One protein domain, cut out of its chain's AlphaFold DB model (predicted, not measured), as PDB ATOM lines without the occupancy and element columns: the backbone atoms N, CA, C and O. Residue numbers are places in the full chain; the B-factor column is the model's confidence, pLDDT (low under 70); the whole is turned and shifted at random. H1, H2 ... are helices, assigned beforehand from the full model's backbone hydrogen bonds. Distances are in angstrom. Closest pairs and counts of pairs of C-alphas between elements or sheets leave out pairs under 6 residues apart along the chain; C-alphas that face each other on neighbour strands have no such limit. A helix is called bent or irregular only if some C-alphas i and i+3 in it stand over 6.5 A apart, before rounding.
ATOM      1  N   LEU A 151     195.488 231.268 148.476       59.06
ATOM      2  CA  LEU A 151     194.491 230.301 148.025       59.06
ATOM      3  C   LEU A 151     195.062 228.878 148.003       59.06
ATOM      4  O   LEU A 151     194.469 227.971 148.583       59.06
ATOM      5  N   SER A 152     196.249 228.703 147.420       62.75
ATOM      6  CA  SER A 152     196.958 227.424 147.371       62.75
ATOM      7  C   SER A 152     197.296 226.905 148.771       62.75
ATOM      8  O   SER A 152     197.005 225.753 149.081       62.75
ATOM      9  N   ILE A 153     197.812 227.759 149.667       58.66
ATOM     10  CA  ILE A 153     198.079 227.393 151.073       58.66
ATOM     11  C   ILE A 153     196.798 226.891 151.752       58.66
ATOM     12  O   ILE A 153     196.805 225.850 152.412       58.66
ATOM     13  N   THR A 154     195.690 227.608 151.559       61.50
ATOM     14  CA  THR A 154     194.389 227.234 152.128       61.50
ATOM     15  C   THR A 154     193.898 225.902 151.558       61.50
ATOM     16  O   THR A 154     193.421 225.046 152.301       61.50
ATOM     17  N   ASN A 155     194.060 225.672 150.256       75.25
ATOM     18  CA  ASN A 155     193.657 224.425 149.611       75.25
ATOM     19  C   ASN A 155     194.541 223.240 150.048       75.25
ATOM     20  O   ASN A 155     194.018 222.157 150.306       75.25
ATOM     21  N   TRP A 156     195.844 223.434 150.265       73.44
ATOM     22  CA  TRP A 156     196.720 222.407 150.847       73.44
ATOM     23  C   TRP A 156     196.369 222.073 152.304       73.44
ATOM     24  O   TRP A 156     196.411 220.905 152.699       73.44
ATOM     25  N   GLN A 157     195.937 223.055 153.100       69.50
ATOM     26  CA  GLN A 157     195.377 222.800 154.433       69.50
ATOM     27  C   GLN A 157     194.104 221.949 154.357       69.50
ATOM     28  O   GLN A 157     194.008 220.943 155.058       69.50
ATOM     29  N   ARG A 158     193.179 222.271 153.443       77.00
ATOM     30  CA  ARG A 158     191.980 221.448 153.203       77.00
ATOM     31  C   ARG A 158     192.324 220.032 152.754       77.00
ATOM     32  O   ARG A 158     191.692 219.080 153.195       77.00
ATOM     33  N   MET A 159     193.356 219.869 151.929       83.06
ATOM     34  CA  MET A 159     193.832 218.547 151.526       83.06
ATOM     35  C   MET A 159     194.328 217.724 152.727       83.06
ATOM     36  O   MET A 159     194.048 216.529 152.807       83.06
ATOM     37  N   ARG A 160     195.014 218.350 153.696       79.69
ATOM     38  CA  ARG A 160     195.420 217.676 154.943       79.69
ATOM     39  C   ARG A 160     194.230 217.247 155.790       79.69
ATOM     40  O   ARG A 160     194.237 216.120 156.277       79.69
ATOM     41  N   GLU A 161     193.230 218.112 155.947       76.19
ATOM     42  CA  GLU A 161     191.989 217.786 156.666       76.19
ATOM     43  C   GLU A 161     191.314 216.562 156.033       76.19
ATOM     44  O   GLU A 161     191.050 215.572 156.709       76.19
ATOM     45  N   VAL A 162     191.173 216.557 154.707       84.31
ATOM     46  CA  VAL A 162     190.559 215.446 153.964       84.31
ATOM     47  C   VAL A 162     191.345 214.138 154.108       84.31
ATOM     48  O   VAL A 162     190.751 213.069 154.247       84.31
ATOM     49  N   VAL A 163     192.680 214.189 154.116       84.56
ATOM     50  CA  VAL A 163     193.514 213.004 154.388       84.56
ATOM     51  C   VAL A 163     193.357 212.535 155.835       84.56
ATOM     52  O   VAL A 163     193.254 211.330 156.074       84.56
ATOM     53  N   SER A 164     193.309 213.455 156.798       80.12
ATOM     54  CA  SER A 164     193.113 213.139 158.217       80.12
ATOM     55  C   SER A 164     191.771 212.441 158.467       80.12
ATOM     56  O   SER A 164     191.728 211.410 159.147       80.12
ATOM     57  N   ASP A 165     190.708 212.945 157.844       79.06
ATOM     58  CA  ASP A 165     189.325 212.496 158.041       79.06
ATOM     59  C   ASP A 165     188.949 211.280 157.179       79.06
ATOM     60  O   ASP A 165     187.854 210.735 157.290       79.06
ATOM     61  N   SER A 166     189.857 210.824 156.319       83.00
ATOM     62  CA  SER A 166     189.649 209.655 155.462       83.00
ATOM     63  C   SER A 166     189.523 208.337 156.244       83.00
ATOM     64  O   SER A 166     189.970 208.212 157.382       83.00
ATOM     65  N   ASP A 167     189.021 207.285 155.597       81.00
ATOM     66  CA  ASP A 167     188.937 205.936 156.184       81.00
ATOM     67  C   ASP A 167     190.254 205.130 156.089       81.00
ATOM     68  O   ASP A 167     190.251 203.905 156.227       81.00
ATOM     69  N   PHE A 168     191.389 205.774 155.788       80.88
ATOM     70  CA  PHE A 168     192.684 205.092 155.692       80.88
ATOM     71  C   PHE A 168     193.155 204.542 157.047       80.88
ATOM     72  O   PHE A 168     192.810 205.062 158.109       80.88
ATOM     73  N   ASP A 169     194.001 203.510 157.025       85.44
ATOM     74  CA  ASP A 169     194.699 203.081 158.234       85.44
ATOM     75  C   ASP A 169     195.675 204.172 158.718       85.44
ATOM     76  O   ASP A 169     196.163 204.999 157.939       85.44
ATOM     77  N   ASN A 170     195.972 204.176 160.020       82.50
ATOM     78  CA  ASN A 170     196.804 205.215 160.628       82.50
ATOM     79  C   ASN A 170     198.212 205.305 160.016       82.50
ATOM     80  O   ASN A 170     198.776 206.396 159.988       82.50
ATOM     81  N   GLU A 171     198.785 204.204 159.524       82.62
ATOM     82  CA  GLU A 171     200.117 204.219 158.915       82.62
ATOM     83  C   GLU A 171     200.082 204.946 157.563       82.62
ATOM     84  O   GLU A 171     200.910 205.823 157.299       82.62
ATOM     85  N   THR A 172     199.083 204.643 156.733       81.56
ATOM     86  CA  THR A 172     198.861 205.308 155.444       81.56
ATOM     87  C   THR A 172     198.548 206.796 155.620       81.56
ATOM     88  O   THR A 172     199.142 207.622 154.922       81.56
ATOM     89  N   LYS A 173     197.707 207.167 156.599       85.31
ATOM     90  CA  LYS A 173     197.428 208.580 156.929       85.31
ATOM     91  C   LYS A 173     198.700 209.345 157.278       85.31
ATOM     92  O   LYS A 173     198.944 210.410 156.718       85.31
ATOM     93  N   GLN A 174     199.530 208.796 158.166       82.69
ATOM     94  CA  GLN A 174     200.774 209.448 158.582       82.69
ATOM     95  C   GLN A 174     201.752 209.608 157.413       82.69
ATOM     96  O   GLN A 174     202.338 210.677 157.250       82.69
ATOM     97  N   LYS A 175     201.870 208.600 156.538       83.75
ATOM     98  CA  LYS A 175     202.684 208.704 155.315       83.75
ATOM     99  C   LYS A 175     202.180 209.814 154.393       83.75
ATOM    100  O   LYS A 175     202.971 210.664 153.995       83.75
ATOM    101  N   MET A 176     200.881 209.860 154.103       83.94
ATOM    102  CA  MET A 176     200.298 210.903 153.250       83.94
ATOM    103  C   MET A 176     200.468 212.308 153.847       83.94
ATOM    104  O   MET A 176     200.874 213.230 153.141       83.94
ATOM    105  N   LEU A 177     200.232 212.477 155.152       82.81
ATOM    106  CA  LEU A 177     200.435 213.753 155.847       82.81
ATOM    107  C   LEU A 177     201.909 214.178 155.864       82.81
ATOM    108  O   LEU A 177     202.198 215.369 155.725       82.81
ATOM    109  N   SER A 178     202.838 213.226 155.993       76.62
ATOM    110  CA  SER A 178     204.277 213.501 155.934       76.62
ATOM    111  C   SER A 178     204.707 213.997 154.555       76.62
ATOM    112  O   SER A 178     205.438 214.979 154.476       76.62
ATOM    113  N   VAL A 179     204.176 213.397 153.483       78.62
ATOM    114  CA  VAL A 179     204.427 213.811 152.096       78.62
ATOM    115  C   VAL A 179     203.930 215.239 151.869       78.62
ATOM    116  O   VAL A 179     204.699 216.089 151.421       78.62
ATOM    117  N   ILE A 180     202.690 215.548 152.273       73.88
ATOM    118  CA  ILE A 180     202.133 216.909 152.162       73.88
ATOM    119  C   ILE A 180     202.979 217.915 152.957       73.88
ATOM    120  O   ILE A 180     203.353 218.963 152.435       73.88
ATOM    121  N   SER A 181     203.343 217.579 154.196       66.62
ATOM    122  CA  SER A 181     204.136 218.463 155.062       66.62
ATOM    123  C   SER A 181     205.555 218.686 154.532       66.62
ATOM    124  O   SER A 181     206.080 219.795 154.604       66.62
ATOM    125  N   GLN A 182     206.190 217.653 153.976       62.66
ATOM    126  CA  GLN A 182     207.531 217.748 153.403       62.66
ATOM    127  C   GLN A 182     207.541 218.630 152.151       62.66
ATOM    128  O   GLN A 182     208.443 219.450 151.989       62.66
ATOM    129  N   ALA A 183     206.524 218.521 151.299       62.03
ATOM    130  CA  ALA A 183     206.409 219.350 150.106       62.03
ATOM    131  C   ALA A 183     206.190 220.835 150.423       62.03
ATOM    132  O   ALA A 183     206.797 221.691 149.771       62.03
ATOM    133  N   GLU A 184     205.404 221.139 151.464       57.22
ATOM    134  CA  GLU A 184     205.253 222.496 152.009       57.22
ATOM    135  C   GLU A 184     206.597 223.048 152.527       57.22
ATOM    136  O   GLU A 184     206.952 224.194 152.245       57.22
ATOM    137  N   VAL A 185     207.383 222.228 153.240       50.78
ATOM    138  CA  VAL A 185     208.695 222.614 153.803       50.78
ATOM    139  C   VAL A 185     209.762 222.806 152.722       50.78
ATOM    140  O   VAL A 185     210.563 223.739 152.799       50.78
ATOM    141  N   GLU A 186     209.789 221.945 151.706       51.06
ATOM    142  CA  GLU A 186     210.781 221.989 150.625       51.06
ATOM    143  C   GLU A 186     210.447 223.012 149.529       51.06
ATOM    144  O   GLU A 186     211.242 223.182 148.603       51.06
ATOM    145  N   LYS A 187     209.291 223.694 149.616       52.72
ATOM    146  CA  LYS A 187     208.744 224.562 148.556       52.72
ATOM    147  C   LYS A 187     208.630 223.843 147.200       52.72
ATOM    148  O   LYS A 187     208.729 224.470 146.149       52.72
ATOM    149  N   LYS A 188     208.438 222.519 147.220       53.69
ATOM    150  CA  LYS A 188     208.254 221.660 146.036       53.69
ATOM    151  C   LYS A 188     206.788 221.272 145.888       53.69
ATOM    152  O   LYS A 188     206.431 220.106 145.774       53.69
ATOM    153  N   THR A 189     205.925 222.268 145.920       55.94
ATOM    154  CA  THR A 189     204.475 222.120 145.799       55.94
ATOM    155  C   THR A 189     204.049 222.143 144.336       55.94
ATOM    156  O   THR A 189     203.204 222.939 143.939       55.94
ATOM    157  N   ASP A 190     204.680 221.302 143.514       66.06
ATOM    158  CA  ASP A 190     204.126 220.971 142.204       66.06
ATOM    159  C   ASP A 190     202.948 220.022 142.439       66.06
ATOM    160  O   ASP A 190     203.128 218.888 142.902       66.06
ATOM    161  N   ALA A 191     201.735 220.500 142.160       67.44
ATOM    162  CA  ALA A 191     200.508 219.755 142.399       67.44
ATOM    163  C   ALA A 191     200.521 218.412 141.652       67.44
ATOM    164  O   ALA A 191     200.072 217.407 142.197       67.44
ATOM    165  N   GLY A 192     201.102 218.355 140.449       71.44
ATOM    166  CA  GLY A 192     201.215 217.122 139.662       71.44
ATOM    167  C   GLY A 192     202.063 216.040 140.339       71.44
ATOM    168  O   GLY A 192     201.616 214.901 140.488       71.44
ATOM    169  N   SER A 193     203.268 216.395 140.781       73.56
ATOM    170  CA  SER A 193     204.210 215.491 141.454       73.56
ATOM    171  C   SER A 193     203.653 214.998 142.785       73.56
ATOM    172  O   SER A 193     203.654 213.799 143.060       73.56
ATOM    173  N   MET A 194     203.069 215.904 143.566       76.12
ATOM    174  CA  MET A 194     202.441 215.573 144.843       76.12
ATOM    175  C   MET A 194     201.253 214.636 144.692       76.12
ATOM    176  O   MET A 194     201.113 213.653 145.420       76.12
ATOM    177  N   MET A 195     200.409 214.902 143.702       81.38
ATOM    178  CA  MET A 195     199.278 214.042 143.398       81.38
ATOM    179  C   MET A 195     199.733 212.654 142.932       81.38
ATOM    180  O   MET A 195     199.049 211.675 143.237       81.38
ATOM    181  N   ALA A 196     200.884 212.534 142.262       83.00
ATOM    182  CA  ALA A 196     201.474 211.245 141.902       83.00
ATOM    183  C   ALA A 196     202.013 210.478 143.125       83.00
ATOM    184  O   ALA A 196     201.797 209.268 143.225       83.00
ATOM    185  N   GLU A 197     202.653 211.163 144.075       84.50
ATOM    186  CA  GLU A 197     203.115 210.552 145.330       84.50
ATOM    187  C   GLU A 197     201.941 210.076 146.196       84.50
ATOM    188  O   GLU A 197     201.932 208.933 146.656       84.50
ATOM    189  N   LEU A 198     200.895 210.894 146.338       85.94
ATOM    190  CA  LEU A 198     199.672 210.503 147.046       85.94
ATOM    191  C   LEU A 198     198.962 209.327 146.363       85.94
ATOM    192  O   LEU A 198     198.447 208.437 147.043       85.94
ATOM    193  N   ARG A 199     198.976 209.270 145.025       87.25
ATOM    194  CA  ARG A 199     198.447 208.130 144.264       87.25
ATOM    195  C   ARG A 199     199.207 206.842 144.561       87.25
ATOM    196  O   ARG A 199     198.577 205.803 144.711       87.25
ATOM    197  N   ALA A 200     200.535 206.905 144.672       89.06
ATOM    198  CA  ALA A 200     201.372 205.738 144.960       89.06
ATOM    199  C   ALA A 200     201.133 205.150 146.363       89.06
ATOM    200  O   ALA A 200     201.399 203.970 146.585       89.06
ATOM    201  N   LEU A 201     200.624 205.960 147.295       87.69
ATOM    202  CA  LEU A 201     200.246 205.537 148.646       87.69
ATOM    203  C   LEU A 201     198.811 204.994 148.732       87.69
ATOM    204  O   LEU A 201     198.438 204.423 149.756       87.69
ATOM    205  N   CYS A 202     197.996 205.163 147.688       85.38
ATOM    206  CA  CYS A 202     196.634 204.639 147.659       85.38
ATOM    207  C   CYS A 202     196.623 203.146 147.267       85.38
ATOM    208  O   CYS A 202     197.341 202.757 146.346       85.38
ATOM    209  N   PRO A 203     195.772 202.305 147.891       82.38
ATOM    210  CA  PRO A 203     195.678 200.877 147.558       82.38
ATOM    211  C   PRO A 203     195.222 200.610 146.118       82.38
ATOM    212  O   PRO A 203     195.636 199.628 145.503       82.38
ATOM    213  N   ASP A 204     194.347 201.474 145.594       85.56
ATOM    214  CA  ASP A 204     193.815 201.394 144.239       85.56
ATOM    215  C   ASP A 204     193.342 202.763 143.709       85.56
ATOM    216  O   ASP A 204     193.262 203.767 144.427       85.56
ATOM    217  N   GLU A 205     193.006 202.784 142.418       84.38
ATOM    218  CA  GLU A 205     192.570 203.979 141.695       84.38
ATOM    219  C   GLU A 205     191.211 204.519 142.165       84.38
ATOM    220  O   GLU A 205     190.962 205.726 142.102       84.38
ATOM    221  N   ALA A 206     190.312 203.648 142.631       84.19
ATOM    222  CA  ALA A 206     188.991 204.057 143.094       84.19
ATOM    223  C   ALA A 206     189.101 204.835 144.410       84.19
ATOM    224  O   ALA A 206     188.414 205.842 144.598       84.19
ATOM    225  N   VAL A 207     190.008 204.411 145.289       84.50
ATOM    226  CA  VAL A 207     190.312 205.085 146.548       84.50
ATOM    227  C   VAL A 207     190.970 206.443 146.304       84.50
ATOM    228  O   VAL A 207     190.518 207.439 146.868       84.50
ATOM    229  N   TYR A 208     191.953 206.514 145.404       86.88
ATOM    230  CA  TYR A 208     192.573 207.783 145.010       86.88
ATOM    231  C   TYR A 208     191.563 208.760 144.386       86.88
ATOM    232  O   TYR A 208     191.510 209.935 144.751       86.88
ATOM    233  N   THR A 209     190.692 208.264 143.502       84.06
ATOM    234  CA  THR A 209     189.631 209.075 142.884       84.06
ATOM    235  C   THR A 209     188.647 209.604 143.930       84.06
ATOM    236  O   THR A 209     188.219 210.755 143.851       84.06
ATOM    237  N   ARG A 210     188.289 208.784 144.927       83.69
ATOM    238  CA  ARG A 210     187.410 209.198 146.028       83.69
ATOM    239  C   ARG A 210     188.058 210.286 146.882       83.69
ATOM    240  O   ARG A 210     187.382 211.272 147.165       83.69
ATOM    241  N   LEU A 211     189.335 210.127 147.229       86.38
ATOM    242  CA  LEU A 211     190.101 211.122 147.981       86.38
ATOM    243  C   LEU A 211     190.135 212.462 147.237       86.38
ATOM    244  O   LEU A 211     189.791 213.493 147.807       86.38
ATOM    245  N   GLY A 212     190.472 212.441 145.944       86.75
ATOM    246  CA  GLY A 212     190.499 213.655 145.128       86.75
ATOM    247  C   GLY A 212     189.129 214.328 145.020       86.75
ATOM    248  O   GLY A 212     189.021 215.549 145.083       86.75
ATOM    249  N   ARG A 213     188.054 213.541 144.935       84.38
ATOM    250  CA  ARG A 213     186.689 214.074 144.935       84.38
ATOM    251  C   ARG A 213     186.341 214.761 146.262       84.38
ATOM    252  O   ARG A 213     185.845 215.880 146.230       84.38
ATOM    253  N   GLN A 214     186.641 214.131 147.400       84.81
ATOM    254  CA  GLN A 214     186.422 214.724 148.729       84.81
ATOM    255  C   GLN A 214     187.244 216.006 148.922       84.81
ATOM    256  O   GLN A 214     186.760 216.969 149.509       84.81
ATOM    257  N   ALA A 215     188.459 216.045 148.369       87.38
ATOM    258  CA  ALA A 215     189.312 217.227 148.380       87.38
ATOM    259  C   ALA A 215     188.671 218.405 147.632       87.38
ATOM    260  O   ALA A 215     188.554 219.496 148.188       87.38
ATOM    261  N   VAL A 216     188.190 218.177 146.405       88.62
ATOM    262  CA  VAL A 216     187.486 219.204 145.618       88.62
ATOM    263  C   VAL A 216     186.207 219.660 146.320       88.62
ATOM    264  O   VAL A 216     185.964 220.860 146.418       88.62
ATOM    265  N   GLU A 217     185.412 218.723 146.840       84.06
ATOM    266  CA  GLU A 217     184.187 219.021 147.590       84.06
ATOM    267  C   GLU A 217     184.489 219.934 148.791       84.06
ATOM    268  O   GLU A 217     183.901 221.008 148.903       84.06
ATOM    269  N   GLY A 218     185.468 219.586 149.634       79.94
ATOM    270  CA  GLY A 218     185.855 220.395 150.799       79.94
ATOM    271  C   GLY A 218     186.409 221.779 150.437       79.94
ATOM    272  O   GLY A 218     186.129 222.770 151.113       79.94
ATOM    273  N   MET A 219     187.150 221.890 149.332       85.56
ATOM    274  CA  MET A 219     187.677 223.172 148.847       85.56
ATOM    275  C   MET A 219     186.581 224.090 148.285       85.56
ATOM    276  O   MET A 219     186.657 225.313 148.444       85.56
ATOM    277  N   LEU A 220     185.548 223.530 147.647       82.94
ATOM    278  CA  LEU A 220     184.422 224.286 147.084       82.94
ATOM    279  C   LEU A 220     183.344 224.637 148.117       82.94
ATOM    280  O   LEU A 220     182.573 225.573 147.888       82.94
ATOM    281  N   SER A 221     183.280 223.905 149.229       76.00
ATOM    282  CA  SER A 221     182.212 224.025 150.229       76.00
ATOM    283  C   SER A 221     182.631 224.655 151.560       76.00
ATOM    284  O   SER A 221     181.777 224.899 152.405       76.00
ATOM    285  N   GLY A 222     183.911 224.999 151.726       72.00
ATOM    286  CA  GLY A 222     184.456 225.569 152.956       72.00
ATOM    287  C   GLY A 222     183.620 226.707 153.555       72.00
ATOM    288  O   GLY A 222     183.498 227.787 152.977       72.00
ATOM    289  N   SER A 371     186.764 229.492 149.114       68.31
ATOM    290  CA  SER A 371     185.792 228.662 148.397       68.31
ATOM    291  C   SER A 371     185.093 229.424 147.272       68.31
ATOM    292  O   SER A 371     184.885 228.869 146.192       68.31
ATOM    293  N   LYS A 372     184.784 230.714 147.456       63.94
ATOM    294  CA  LYS A 372     184.260 231.565 146.369       63.94
ATOM    295  C   LYS A 372     185.259 231.696 145.218       63.94
ATOM    296  O   LYS A 372     184.848 231.699 144.059       63.94
ATOM    297  N   GLU A 373     186.543 231.801 145.532       60.88
ATOM    298  CA  GLU A 373     187.621 231.869 144.547       60.88
ATOM    299  C   GLU A 373     187.845 230.520 143.846       60.88
ATOM    300  O   GLU A 373     187.909 230.473 142.618       60.88
ATOM    301  N   ASN A 374     187.779 229.406 144.577       78.88
ATOM    302  CA  ASN A 374     187.788 228.053 144.013       78.88
ATOM    303  C   ASN A 374     186.617 227.824 143.039       78.88
ATOM    304  O   ASN A 374     186.785 227.179 142.005       78.88
ATOM    305  N   TRP A 375     185.438 228.404 143.298       81.19
ATOM    306  CA  TRP A 375     184.320 228.389 142.345       81.19
ATOM    307  C   TRP A 375     184.567 229.233 141.086       81.19
ATOM    308  O   TRP A 375     183.959 228.944 140.053       81.19
ATOM    309  N   ARG A 376     185.429 230.258 141.142       76.38
ATOM    310  CA  ARG A 376     185.872 230.992 139.943       76.38
ATOM    311  C   ARG A 376     186.840 230.142 139.126       76.38
ATOM    312  O   ARG A 376     186.612 229.984 137.932       76.38
ATOM    313  N   LEU A 377     187.812 229.497 139.778       80.19
ATOM    314  CA  LEU A 377     188.707 228.533 139.123       80.19
ATOM    315  C   LEU A 377     187.923 227.376 138.484       80.19
ATOM    316  O   LEU A 377     188.186 227.006 137.343       80.19
ATOM    317  N   PHE A 378     186.894 226.862 139.167       90.31
ATOM    318  CA  PHE A 378     185.960 225.883 138.603       90.31
ATOM    319  C   PHE A 378     185.347 226.386 137.289       90.31
ATOM    320  O   PHE A 378     185.292 225.655 136.299       90.31
ATOM    321  N   GLU A 379     184.862 227.629 137.268       85.00
ATOM    322  CA  GLU A 379     184.276 228.226 136.070       85.00
ATOM    323  C   GLU A 379     185.300 228.346 134.934       85.00
ATOM    324  O   GLU A 379     184.975 228.013 133.791       85.00
ATOM    325  N   ASP A 380     186.528 228.759 135.241       81.31
ATOM    326  CA  ASP A 380     187.608 228.910 134.263       81.31
ATOM    327  C   ASP A 380     188.034 227.563 133.665       81.31
ATOM    328  O   ASP A 380     188.108 227.434 132.437       81.31
ATOM    329  N   VAL A 381     188.175 226.520 134.491       86.38
ATOM    330  CA  VAL A 381     188.436 225.143 134.036       86.38
ATOM    331  C   VAL A 381     187.319 224.657 133.111       86.38
ATOM    332  O   VAL A 381     187.579 224.146 132.018       86.38
ATOM    333  N   VAL A 382     186.051 224.877 133.475       90.25
ATOM    334  CA  VAL A 382     184.916 224.505 132.614       90.25
ATOM    335  C   VAL A 382     184.935 225.291 131.300       90.25
ATOM    336  O   VAL A 382     184.693 224.706 130.239       90.25
ATOM    337  N   ARG A 383     185.255 226.594 131.321       87.25
ATOM    338  CA  ARG A 383     185.376 227.438 130.115       87.25
ATOM    339  C   ARG A 383     186.505 226.977 129.194       87.25
ATOM    340  O   ARG A 383     186.314 227.035 127.977       87.25
ATOM    341  N   GLY A 384     187.620 226.506 129.745       84.00
ATOM    342  CA  GLY A 384     188.761 225.971 128.997       84.00
ATOM    343  C   GLY A 384     188.580 224.536 128.489       84.00
ATOM    344  O   GLY A 384     189.278 224.133 127.568       84.00
ATOM    345  N   SER A 385     187.632 223.778 129.046       87.94
ATOM    346  CA  SER A 385     187.435 222.355 128.728       87.94
ATOM    347  C   SER A 385     186.600 222.077 127.464       87.94
ATOM    348  O   SER A 385     185.801 222.916 127.030       87.94
ATOM    349  N   ASP A 386     186.703 220.844 126.956       88.75
ATOM    350  CA  ASP A 386     185.891 220.277 125.861       88.75
ATOM    351  C   ASP A 386     184.745 219.369 126.370       88.75
ATOM    352  O   ASP A 386     184.348 218.396 125.726       88.75
ATOM    353  N   LEU A 387     184.200 219.659 127.558       87.81
ATOM    354  CA  LEU A 387     183.171 218.825 128.187       87.81
ATOM    355  C   LEU A 387     181.849 218.785 127.390       87.81
ATOM    356  O   LEU A 387     181.306 219.843 127.058       87.81
ATOM    357  N   PRO A 388     181.218 217.605 127.208       86.19
ATOM    358  CA  PRO A 388     179.942 217.479 126.492       86.19
ATOM    359  C   PRO A 388     178.796 218.324 127.070       86.19
ATOM    360  O   PRO A 388     177.953 218.829 126.332       86.19
ATOM    361  N   ASN A 389     178.750 218.492 128.397       90.50
ATOM    362  CA  ASN A 389     177.721 219.275 129.091       90.50
ATOM    363  C   ASN A 389     178.170 220.705 129.448       90.50
ATOM    364  O   ASN A 389     177.470 221.375 130.210       90.50
ATOM    365  N   LYS A 390     179.288 221.202 128.897       91.25
ATOM    366  CA  LYS A 390     179.882 222.518 129.212       91.25
ATOM    367  C   LYS A 390     178.859 223.652 129.295       91.25
ATOM    368  O   LYS A 390     178.786 224.339 130.310       91.25
ATOM    369  N   ASP A 391     178.011 223.813 128.282       91.19
ATOM    370  CA  ASP A 391     177.024 224.902 128.251       91.19
ATOM    371  C   ASP A 391     175.971 224.794 129.362       91.19
ATOM    372  O   ASP A 391     175.537 225.811 129.914       91.19
ATOM    373  N   LYS A 392     175.580 223.568 129.737       91.56
ATOM    374  CA  LYS A 392     174.647 223.319 130.848       91.56
ATOM    375  C   LYS A 392     175.303 223.604 132.199       91.56
ATOM    376  O   LYS A 392     174.658 224.185 133.073       91.56
ATOM    377  N   VAL A 393     176.581 223.260 132.352       91.00
ATOM    378  CA  VAL A 393     177.367 223.590 133.550       91.00
ATOM    379  C   VAL A 393     177.505 225.107 133.679       91.00
ATOM    380  O   VAL A 393     177.088 225.664 134.688       91.00
ATOM    381  N   LEU A 394     177.947 225.813 132.631       89.75
ATOM    382  CA  LEU A 394     178.060 227.281 132.628       89.75
ATOM    383  C   LEU A 394     176.713 227.985 132.836       89.75
ATOM    384  O   LEU A 394     176.650 229.085 133.385       89.75
ATOM    385  N   LYS A 395     175.604 227.394 132.378       87.38
ATOM    386  CA  LYS A 395     174.260 227.889 132.707       87.38
ATOM    387  C   LYS A 395     173.983 227.752 134.206       87.38
ATOM    388  O   LYS A 395     173.506 228.711 134.804       87.38
ATOM    389  N   SER A 396     174.309 226.611 134.807       83.62
ATOM    390  CA  SER A 396     174.126 226.364 136.244       83.62
ATOM    391  C   SER A 396     174.981 227.313 137.091       83.62
ATOM    392  O   SER A 396     174.453 227.932 138.007       83.62
ATOM    393  N   LEU A 397     176.244 227.552 136.709       81.25
ATOM    394  CA  LEU A 397     177.130 228.522 137.373       81.25
ATOM    395  C   LEU A 397     176.584 229.962 137.328       81.25
ATOM    396  O   LEU A 397     176.701 230.696 138.306       81.25
ATOM    397  N   ARG A 398     175.945 230.358 136.218       78.44
ATOM    398  CA  ARG A 398     175.332 231.692 136.060       78.44
ATOM    399  C   ARG A 398     174.006 231.863 136.796       78.44
ATOM    400  O   ARG A 398     173.638 232.986 137.115       78.44
ATOM    401  N   THR A 399     173.257 230.779 136.979       70.00
ATOM    402  CA  THR A 399     171.876 230.823 137.497       70.00
ATOM    403  C   THR A 399     171.761 230.392 138.952       70.00
ATOM    404  O   THR A 399     170.776 230.732 139.595       70.00
ATOM    405  N   THR A 400     172.760 229.678 139.473       68.69
ATOM    406  CA  THR A 400     172.790 229.177 140.851       68.69
ATOM    407  C   THR A 400     173.998 229.775 141.574       68.69
ATOM    408  O   THR A 400     175.098 229.711 141.018       68.69
ATOM    409  N   PRO A 401     173.851 230.357 142.778       61.44
ATOM    410  CA  PRO A 401     174.966 230.893 143.566       61.44
ATOM    411  C   PRO A 401     176.042 229.845 143.905       61.44
ATOM    412  O   PRO A 401     175.750 228.652 143.866       61.44
ATOM    413  N   PRO A 402     177.294 230.249 144.198       65.94
ATOM    414  CA  PRO A 402     178.346 229.316 144.603       65.94
ATOM    415  C   PRO A 402     177.962 228.599 145.902       65.94
ATOM    416  O   PRO A 402     177.593 229.271 146.860       65.94
ATOM    417  N   GLY A 403     178.051 227.265 145.931       67.50
ATOM    418  CA  GLY A 403     177.705 226.466 147.111       67.50
ATOM    419  C   GLY A 403     177.043 225.115 146.795       67.50
ATOM    420  O   GLY A 403     177.020 224.692 145.630       67.50
ATOM    421  N   PRO A 404     176.472 224.447 147.816       68.12
ATOM    422  CA  PRO A 404     175.929 223.086 147.708       68.12
ATOM    423  C   PRO A 404     174.804 222.934 146.674       68.12
ATOM    424  O   PRO A 404     174.730 221.932 145.956       68.12
ATOM    425  N   ALA A 405     173.943 223.947 146.533       67.31
ATOM    426  CA  ALA A 405     172.853 223.932 145.556       67.31
ATOM    427  C   ALA A 405     173.371 223.900 144.107       67.31
ATOM    428  O   ALA A 405     172.848 223.172 143.258       67.31
ATOM    429  N   ARG A 406     174.438 224.655 143.820       82.50
ATOM    430  CA  ARG A 406     175.090 224.676 142.504       82.50
ATOM    431  C   ARG A 406     175.772 223.352 142.207       82.50
ATOM    432  O   ARG A 406     175.626 222.836 141.102       82.50
ATOM    433  N   GLU A 407     176.477 222.791 143.178       84.56
ATOM    434  CA  GLU A 407     177.058 221.456 143.063       84.56
ATOM    435  C   GLU A 407     175.984 220.398 142.754       84.56
ATOM    436  O   GLU A 407     176.112 219.646 141.785       84.56
ATOM    437  N   THR A 408     174.885 220.398 143.507       81.50
ATOM    438  CA  THR A 408     173.749 219.483 143.313       81.50
ATOM    439  C   THR A 408     173.162 219.608 141.906       81.50
ATOM    440  O   THR A 408     172.945 218.602 141.226       81.50
ATOM    441  N   ALA A 409     172.966 220.841 141.426       83.81
ATOM    442  CA  ALA A 409     172.469 221.103 140.079       83.81
ATOM    443  C   ALA A 409     173.399 220.539 138.991       83.81
ATOM    444  O   ALA A 409     172.921 219.981 138.003       83.81
ATOM    445  N   ILE A 410     174.721 220.638 139.175       88.81
ATOM    446  CA  ILE A 410     175.707 220.109 138.222       88.81
ATOM    447  C   ILE A 410     175.742 218.574 138.265       88.81
ATOM    448  O   ILE A 410     175.756 217.934 137.213       88.81
ATOM    449  N   ARG A 411     175.693 217.964 139.456       88.69
ATOM    450  CA  ARG A 411     175.645 216.499 139.631       88.69
ATOM    451  C   ARG A 411     174.413 215.864 138.985       88.69
ATOM    452  O   ARG A 411     174.494 214.748 138.467       88.69
ATOM    453  N   ALA A 412     173.288 216.575 138.976       88.94
ATOM    454  CA  ALA A 412     172.030 216.099 138.408       88.94
ATOM    455  C   ALA A 412     172.014 216.030 136.865       88.94
ATOM    456  O   ALA A 412     171.113 215.412 136.302       88.94
ATOM    457  N   LEU A 413     172.985 216.635 136.168       89.56
ATOM    458  CA  LEU A 413     172.960 216.750 134.702       89.56
ATOM    459  C   LEU A 413     173.062 215.405 133.968       89.56
ATOM    460  O   LEU A 413     172.437 215.239 132.918       89.56
ATOM    461  N   ASP A 414     173.867 214.473 134.479       89.62
ATOM    462  CA  ASP A 414     174.174 213.200 133.815       89.62
ATOM    463  C   ASP A 414     174.597 212.087 134.793       89.62
ATOM    464  O   ASP A 414     175.494 211.293 134.512       89.62
ATOM    465  N   GLY A 415     173.962 212.026 135.968       83.62
ATOM    466  CA  GLY A 415     174.298 211.015 136.977       83.62
ATOM    467  C   GLY A 415     175.703 211.207 137.556       83.62
ATOM    468  O   GLY A 415     176.414 210.237 137.801       83.62
ATOM    469  N   SER A 416     176.103 212.465 137.771       85.88
ATOM    470  CA  SER A 416     177.416 212.896 138.277       85.88
ATOM    471  C   SER A 416     178.623 212.606 137.378       85.88
ATOM    472  O   SER A 416     179.749 212.850 137.807       85.88
ATOM    473  N   HIS A 417     178.442 212.135 136.140       87.00
ATOM    474  CA  HIS A 417     179.574 211.871 135.247       87.00
ATOM    475  C   HIS A 417     180.336 213.163 134.907       87.00
ATOM    476  O   HIS A 417     181.549 213.226 135.100       87.00
ATOM    477  N   THR A 418     179.623 214.227 134.530       89.81
ATOM    478  CA  THR A 418     180.203 215.554 134.271       89.81
ATOM    479  C   THR A 418     180.894 216.115 135.511       89.81
ATOM    480  O   THR A 418     181.999 216.640 135.412       89.81
ATOM    481  N   TRP A 419     180.279 215.979 136.689       89.69
ATOM    482  CA  TRP A 419     180.875 216.440 137.946       89.69
ATOM    483  C   TRP A 419     182.196 215.725 138.259       89.69
ATOM    484  O   TRP A 419     183.181 216.367 138.620       89.69
ATOM    485  N   ASN A 420     182.234 214.403 138.082       87.50
ATOM    486  CA  ASN A 420     183.429 213.604 138.342       87.50
ATOM    487  C   ASN A 420     184.569 213.946 137.371       87.50
ATOM    488  O   ASN A 420     185.718 214.031 137.797       87.50
ATOM    489  N   GLU A 421     184.268 214.171 136.088       87.69
ATOM    490  CA  GLU A 421     185.275 214.592 135.105       87.69
ATOM    491  C   GLU A 421     185.813 215.998 135.405       87.69
ATOM    492  O   GLU A 421     187.026 216.199 135.393       87.69
ATOM    493  N   ILE A 422     184.944 216.952 135.772       89.12
ATOM    494  CA  ILE A 422     185.390 218.287 136.202       89.12
ATOM    495  C   ILE A 422     186.280 218.183 137.438       89.12
ATOM    496  O   ILE A 422     187.351 218.775 137.453       89.12
ATOM    497  N   SER A 423     185.880 217.401 138.444       88.44
ATOM    498  CA  SER A 423     186.631 217.263 139.700       88.44
ATOM    499  C   SER A 423     188.067 216.774 139.468       88.44
ATOM    500  O   SER A 423     188.997 217.288 140.084       88.44
ATOM    501  N   LYS A 424     188.272 215.828 138.540       85.44
ATOM    502  CA  LYS A 424     189.613 215.335 138.179       85.44
ATOM    503  C   LYS A 424     190.485 216.414 137.537       85.44
ATOM    504  O   LYS A 424     191.668 216.490 137.847       85.44
ATOM    505  N   MET A 425     189.911 217.217 136.639       87.06
ATOM    506  CA  MET A 425     190.630 218.309 135.971       87.06
ATOM    507  C   MET A 425     190.892 219.483 136.914       87.06
ATOM    508  O   MET A 425     191.894 220.169 136.780       87.06
ATOM    509  N   LEU A 426     189.983 219.709 137.857       88.25
ATOM    510  CA  LEU A 426     189.987 220.869 138.731       88.25
ATOM    511  C   LEU A 426     190.967 220.732 139.898       88.25
ATOM    512  O   LEU A 426     191.559 221.723 140.300       88.25
ATOM    513  N   LEU A 427     191.147 219.533 140.455       87.31
ATOM    514  CA  LEU A 427     191.956 219.360 141.663       87.31
ATOM    515  C   LEU A 427     193.409 219.869 141.530       87.31
ATOM    516  O   LEU A 427     193.841 220.596 142.423       87.31
ATOM    517  N   PRO A 428     194.158 219.577 140.445       81.69
ATOM    518  CA  PRO A 428     195.491 220.155 140.256       81.69
ATOM    519  C   PRO A 428     195.468 221.688 140.180       81.69
ATOM    520  O   PRO A 428     196.338 222.344 140.746       81.69
ATOM    521  N   GLU A 429     194.444 222.252 139.537       80.56
ATOM    522  CA  GLU A 429     194.271 223.700 139.374       80.56
ATOM    523  C   GLU A 429     193.915 224.392 140.696       80.56
ATOM    524  O   GLU A 429     194.395 225.487 140.960       80.56
ATOM    525  N   LEU A 430     193.120 223.754 141.565       80.81
ATOM    526  CA  LEU A 430     192.818 224.280 142.904       80.81
ATOM    527  C   LEU A 430     194.042 224.253 143.811       80.81
ATOM    528  O   LEU A 430     194.260 225.181 144.588       80.81
ATOM    529  N   LEU A 431     194.844 223.194 143.731       77.44
ATOM    530  CA  LEU A 431     196.078 223.109 144.505       77.44
ATOM    531  C   LEU A 431     197.109 224.138 144.025       77.44
ATOM    532  O   LEU A 431     197.879 224.612 144.857       77.44
ATOM    533  N   GLN A 432     197.037 224.537 142.746       64.62
ATOM    534  CA  GLN A 432     197.908 225.483 142.044       64.62
ATOM    535  C   GLN A 432     199.397 225.089 142.071       64.62
ATOM    536  O   GLN A 432     199.938 224.608 143.064       64.62
ATOM    537  N   ASN A 433     200.106 225.367 140.979       55.34
ATOM    538  CA  ASN A 433     201.565 225.431 141.004       55.34
ATOM    539  C   ASN A 433     201.931 226.866 141.373       55.34
ATOM    540  O   ASN A 433     201.441 227.773 140.710       55.34
ATOM    541  N   THR A 434     202.724 227.049 142.439       49.62
ATOM    542  CA  THR A 434     203.240 228.336 142.959       49.62
ATOM    543  C   THR A 434     203.018 229.514 142.006       49.62
ATOM    544  O   THR A 434     203.666 229.581 140.959       49.62
ATOM    545  N   GLU A 435     202.122 230.433 142.358       40.91
ATOM    546  CA  GLU A 435     201.956 231.657 141.582       40.91
ATOM    547  C   GLU A 435     203.209 232.531 141.759       40.91
ATOM    548  O   GLU A 435     203.787 232.638 142.848       40.91
TER     549      GLU A 435
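What this domain is: This is residues 151 to 222 and 371 to 435 of the 701 residues of the protein "OmpA-like domain-containing protein" of Alistipes indistinctus (UniProt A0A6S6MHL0). Two helices, H4 and H8, cross in the middle, and at each end of the long axis three helices fold back and forth in successive hairpins: H1, H2 and H3 at one end, H5, H6 and H7 at the other. H8 runs from its corner with H7 to H1 and H3, linking the two ends. The printed part has 137 residues with eight named helices, H1 to H8 in chain order, and no named strand; its class is all helix. It is compact, with a radius of gyration of the C-alphas of 15.0 A and spans of 43 by 31 by 25 A.

How they stand to each other: H4, residues 205 to 221, touches H8, residues 417 to 431, closest at the C-alphas of Val 216 and Leu 427, 6.0 A apart; at 73 degrees they are only just about perpendicular. H8 is the hub, touching five other helices; it is irregular, but only just, with C-alphas 425 and 428 6.7 A apart. H4 touches H1, residues 151 to 165, at a steep tilt of 54 degrees, with the C-alphas of Met 159 and Ala 215 closest at 5.7 A. H1 and H2, residues 170 to 186, form a hairpin at a shallow tilt of 15 degrees, closest at the C-alphas of Ser 164 and Lys 173, 6.4 A apart. H2 and H3, residues 191 to 200, form another hairpin at 23 degrees, closest at the C-alphas of Met 176 and Leu 198, 6.2 A apart. H3 touches H8, with the C-alphas of Ala 191 and Pro 428 closest at 5.5 A; H1 and H3 are apart. H5, residues 371 to 384, touches H8 at a steep tilt of 65 degrees, closest at the C-alphas of Asn 374 and Leu 430, 6.4 A apart. H5 and H6, residues 390 to 399, form a hairpin, and so do H6 and H7, residues 404 to 411; their closest C-alphas are those of Val 382 and Lys 390, 6.4 A, and of Val 393 and Ile 410, 6.1 A. H7 and H8 touch only at the corner, at the C-alphas of Arg 411 and Trp 419, 5.5 A apart. Every O i to N i+4 pair is within hydrogen-bond range in H1 to H7; in H8 it is 9 of 11.

Where its parts are: From first to last C-alpha H4 measures 24.1 A, H2 24.0 A, H8 22.0 A and H1 21.1 A. H1 begins at C-alpha 151, (194.491, 230.301, 148.025), and H8 ends at C-alpha 431, (196.078, 223.109, 144.505).

The domain as a whole: The C-alphas farthest apart, those of Glu 171 and Thr 399, are 44.3 A apart. Residues 223 to 370 are not printed; C-alphas 222 and 371 are 5.7 A apart across the cut. Of the links that are printed whole, each is tight. The mean pLDDT of the printed part is 78.9; 29 residues are under 70, among them 181 to 191 and 432 to 435.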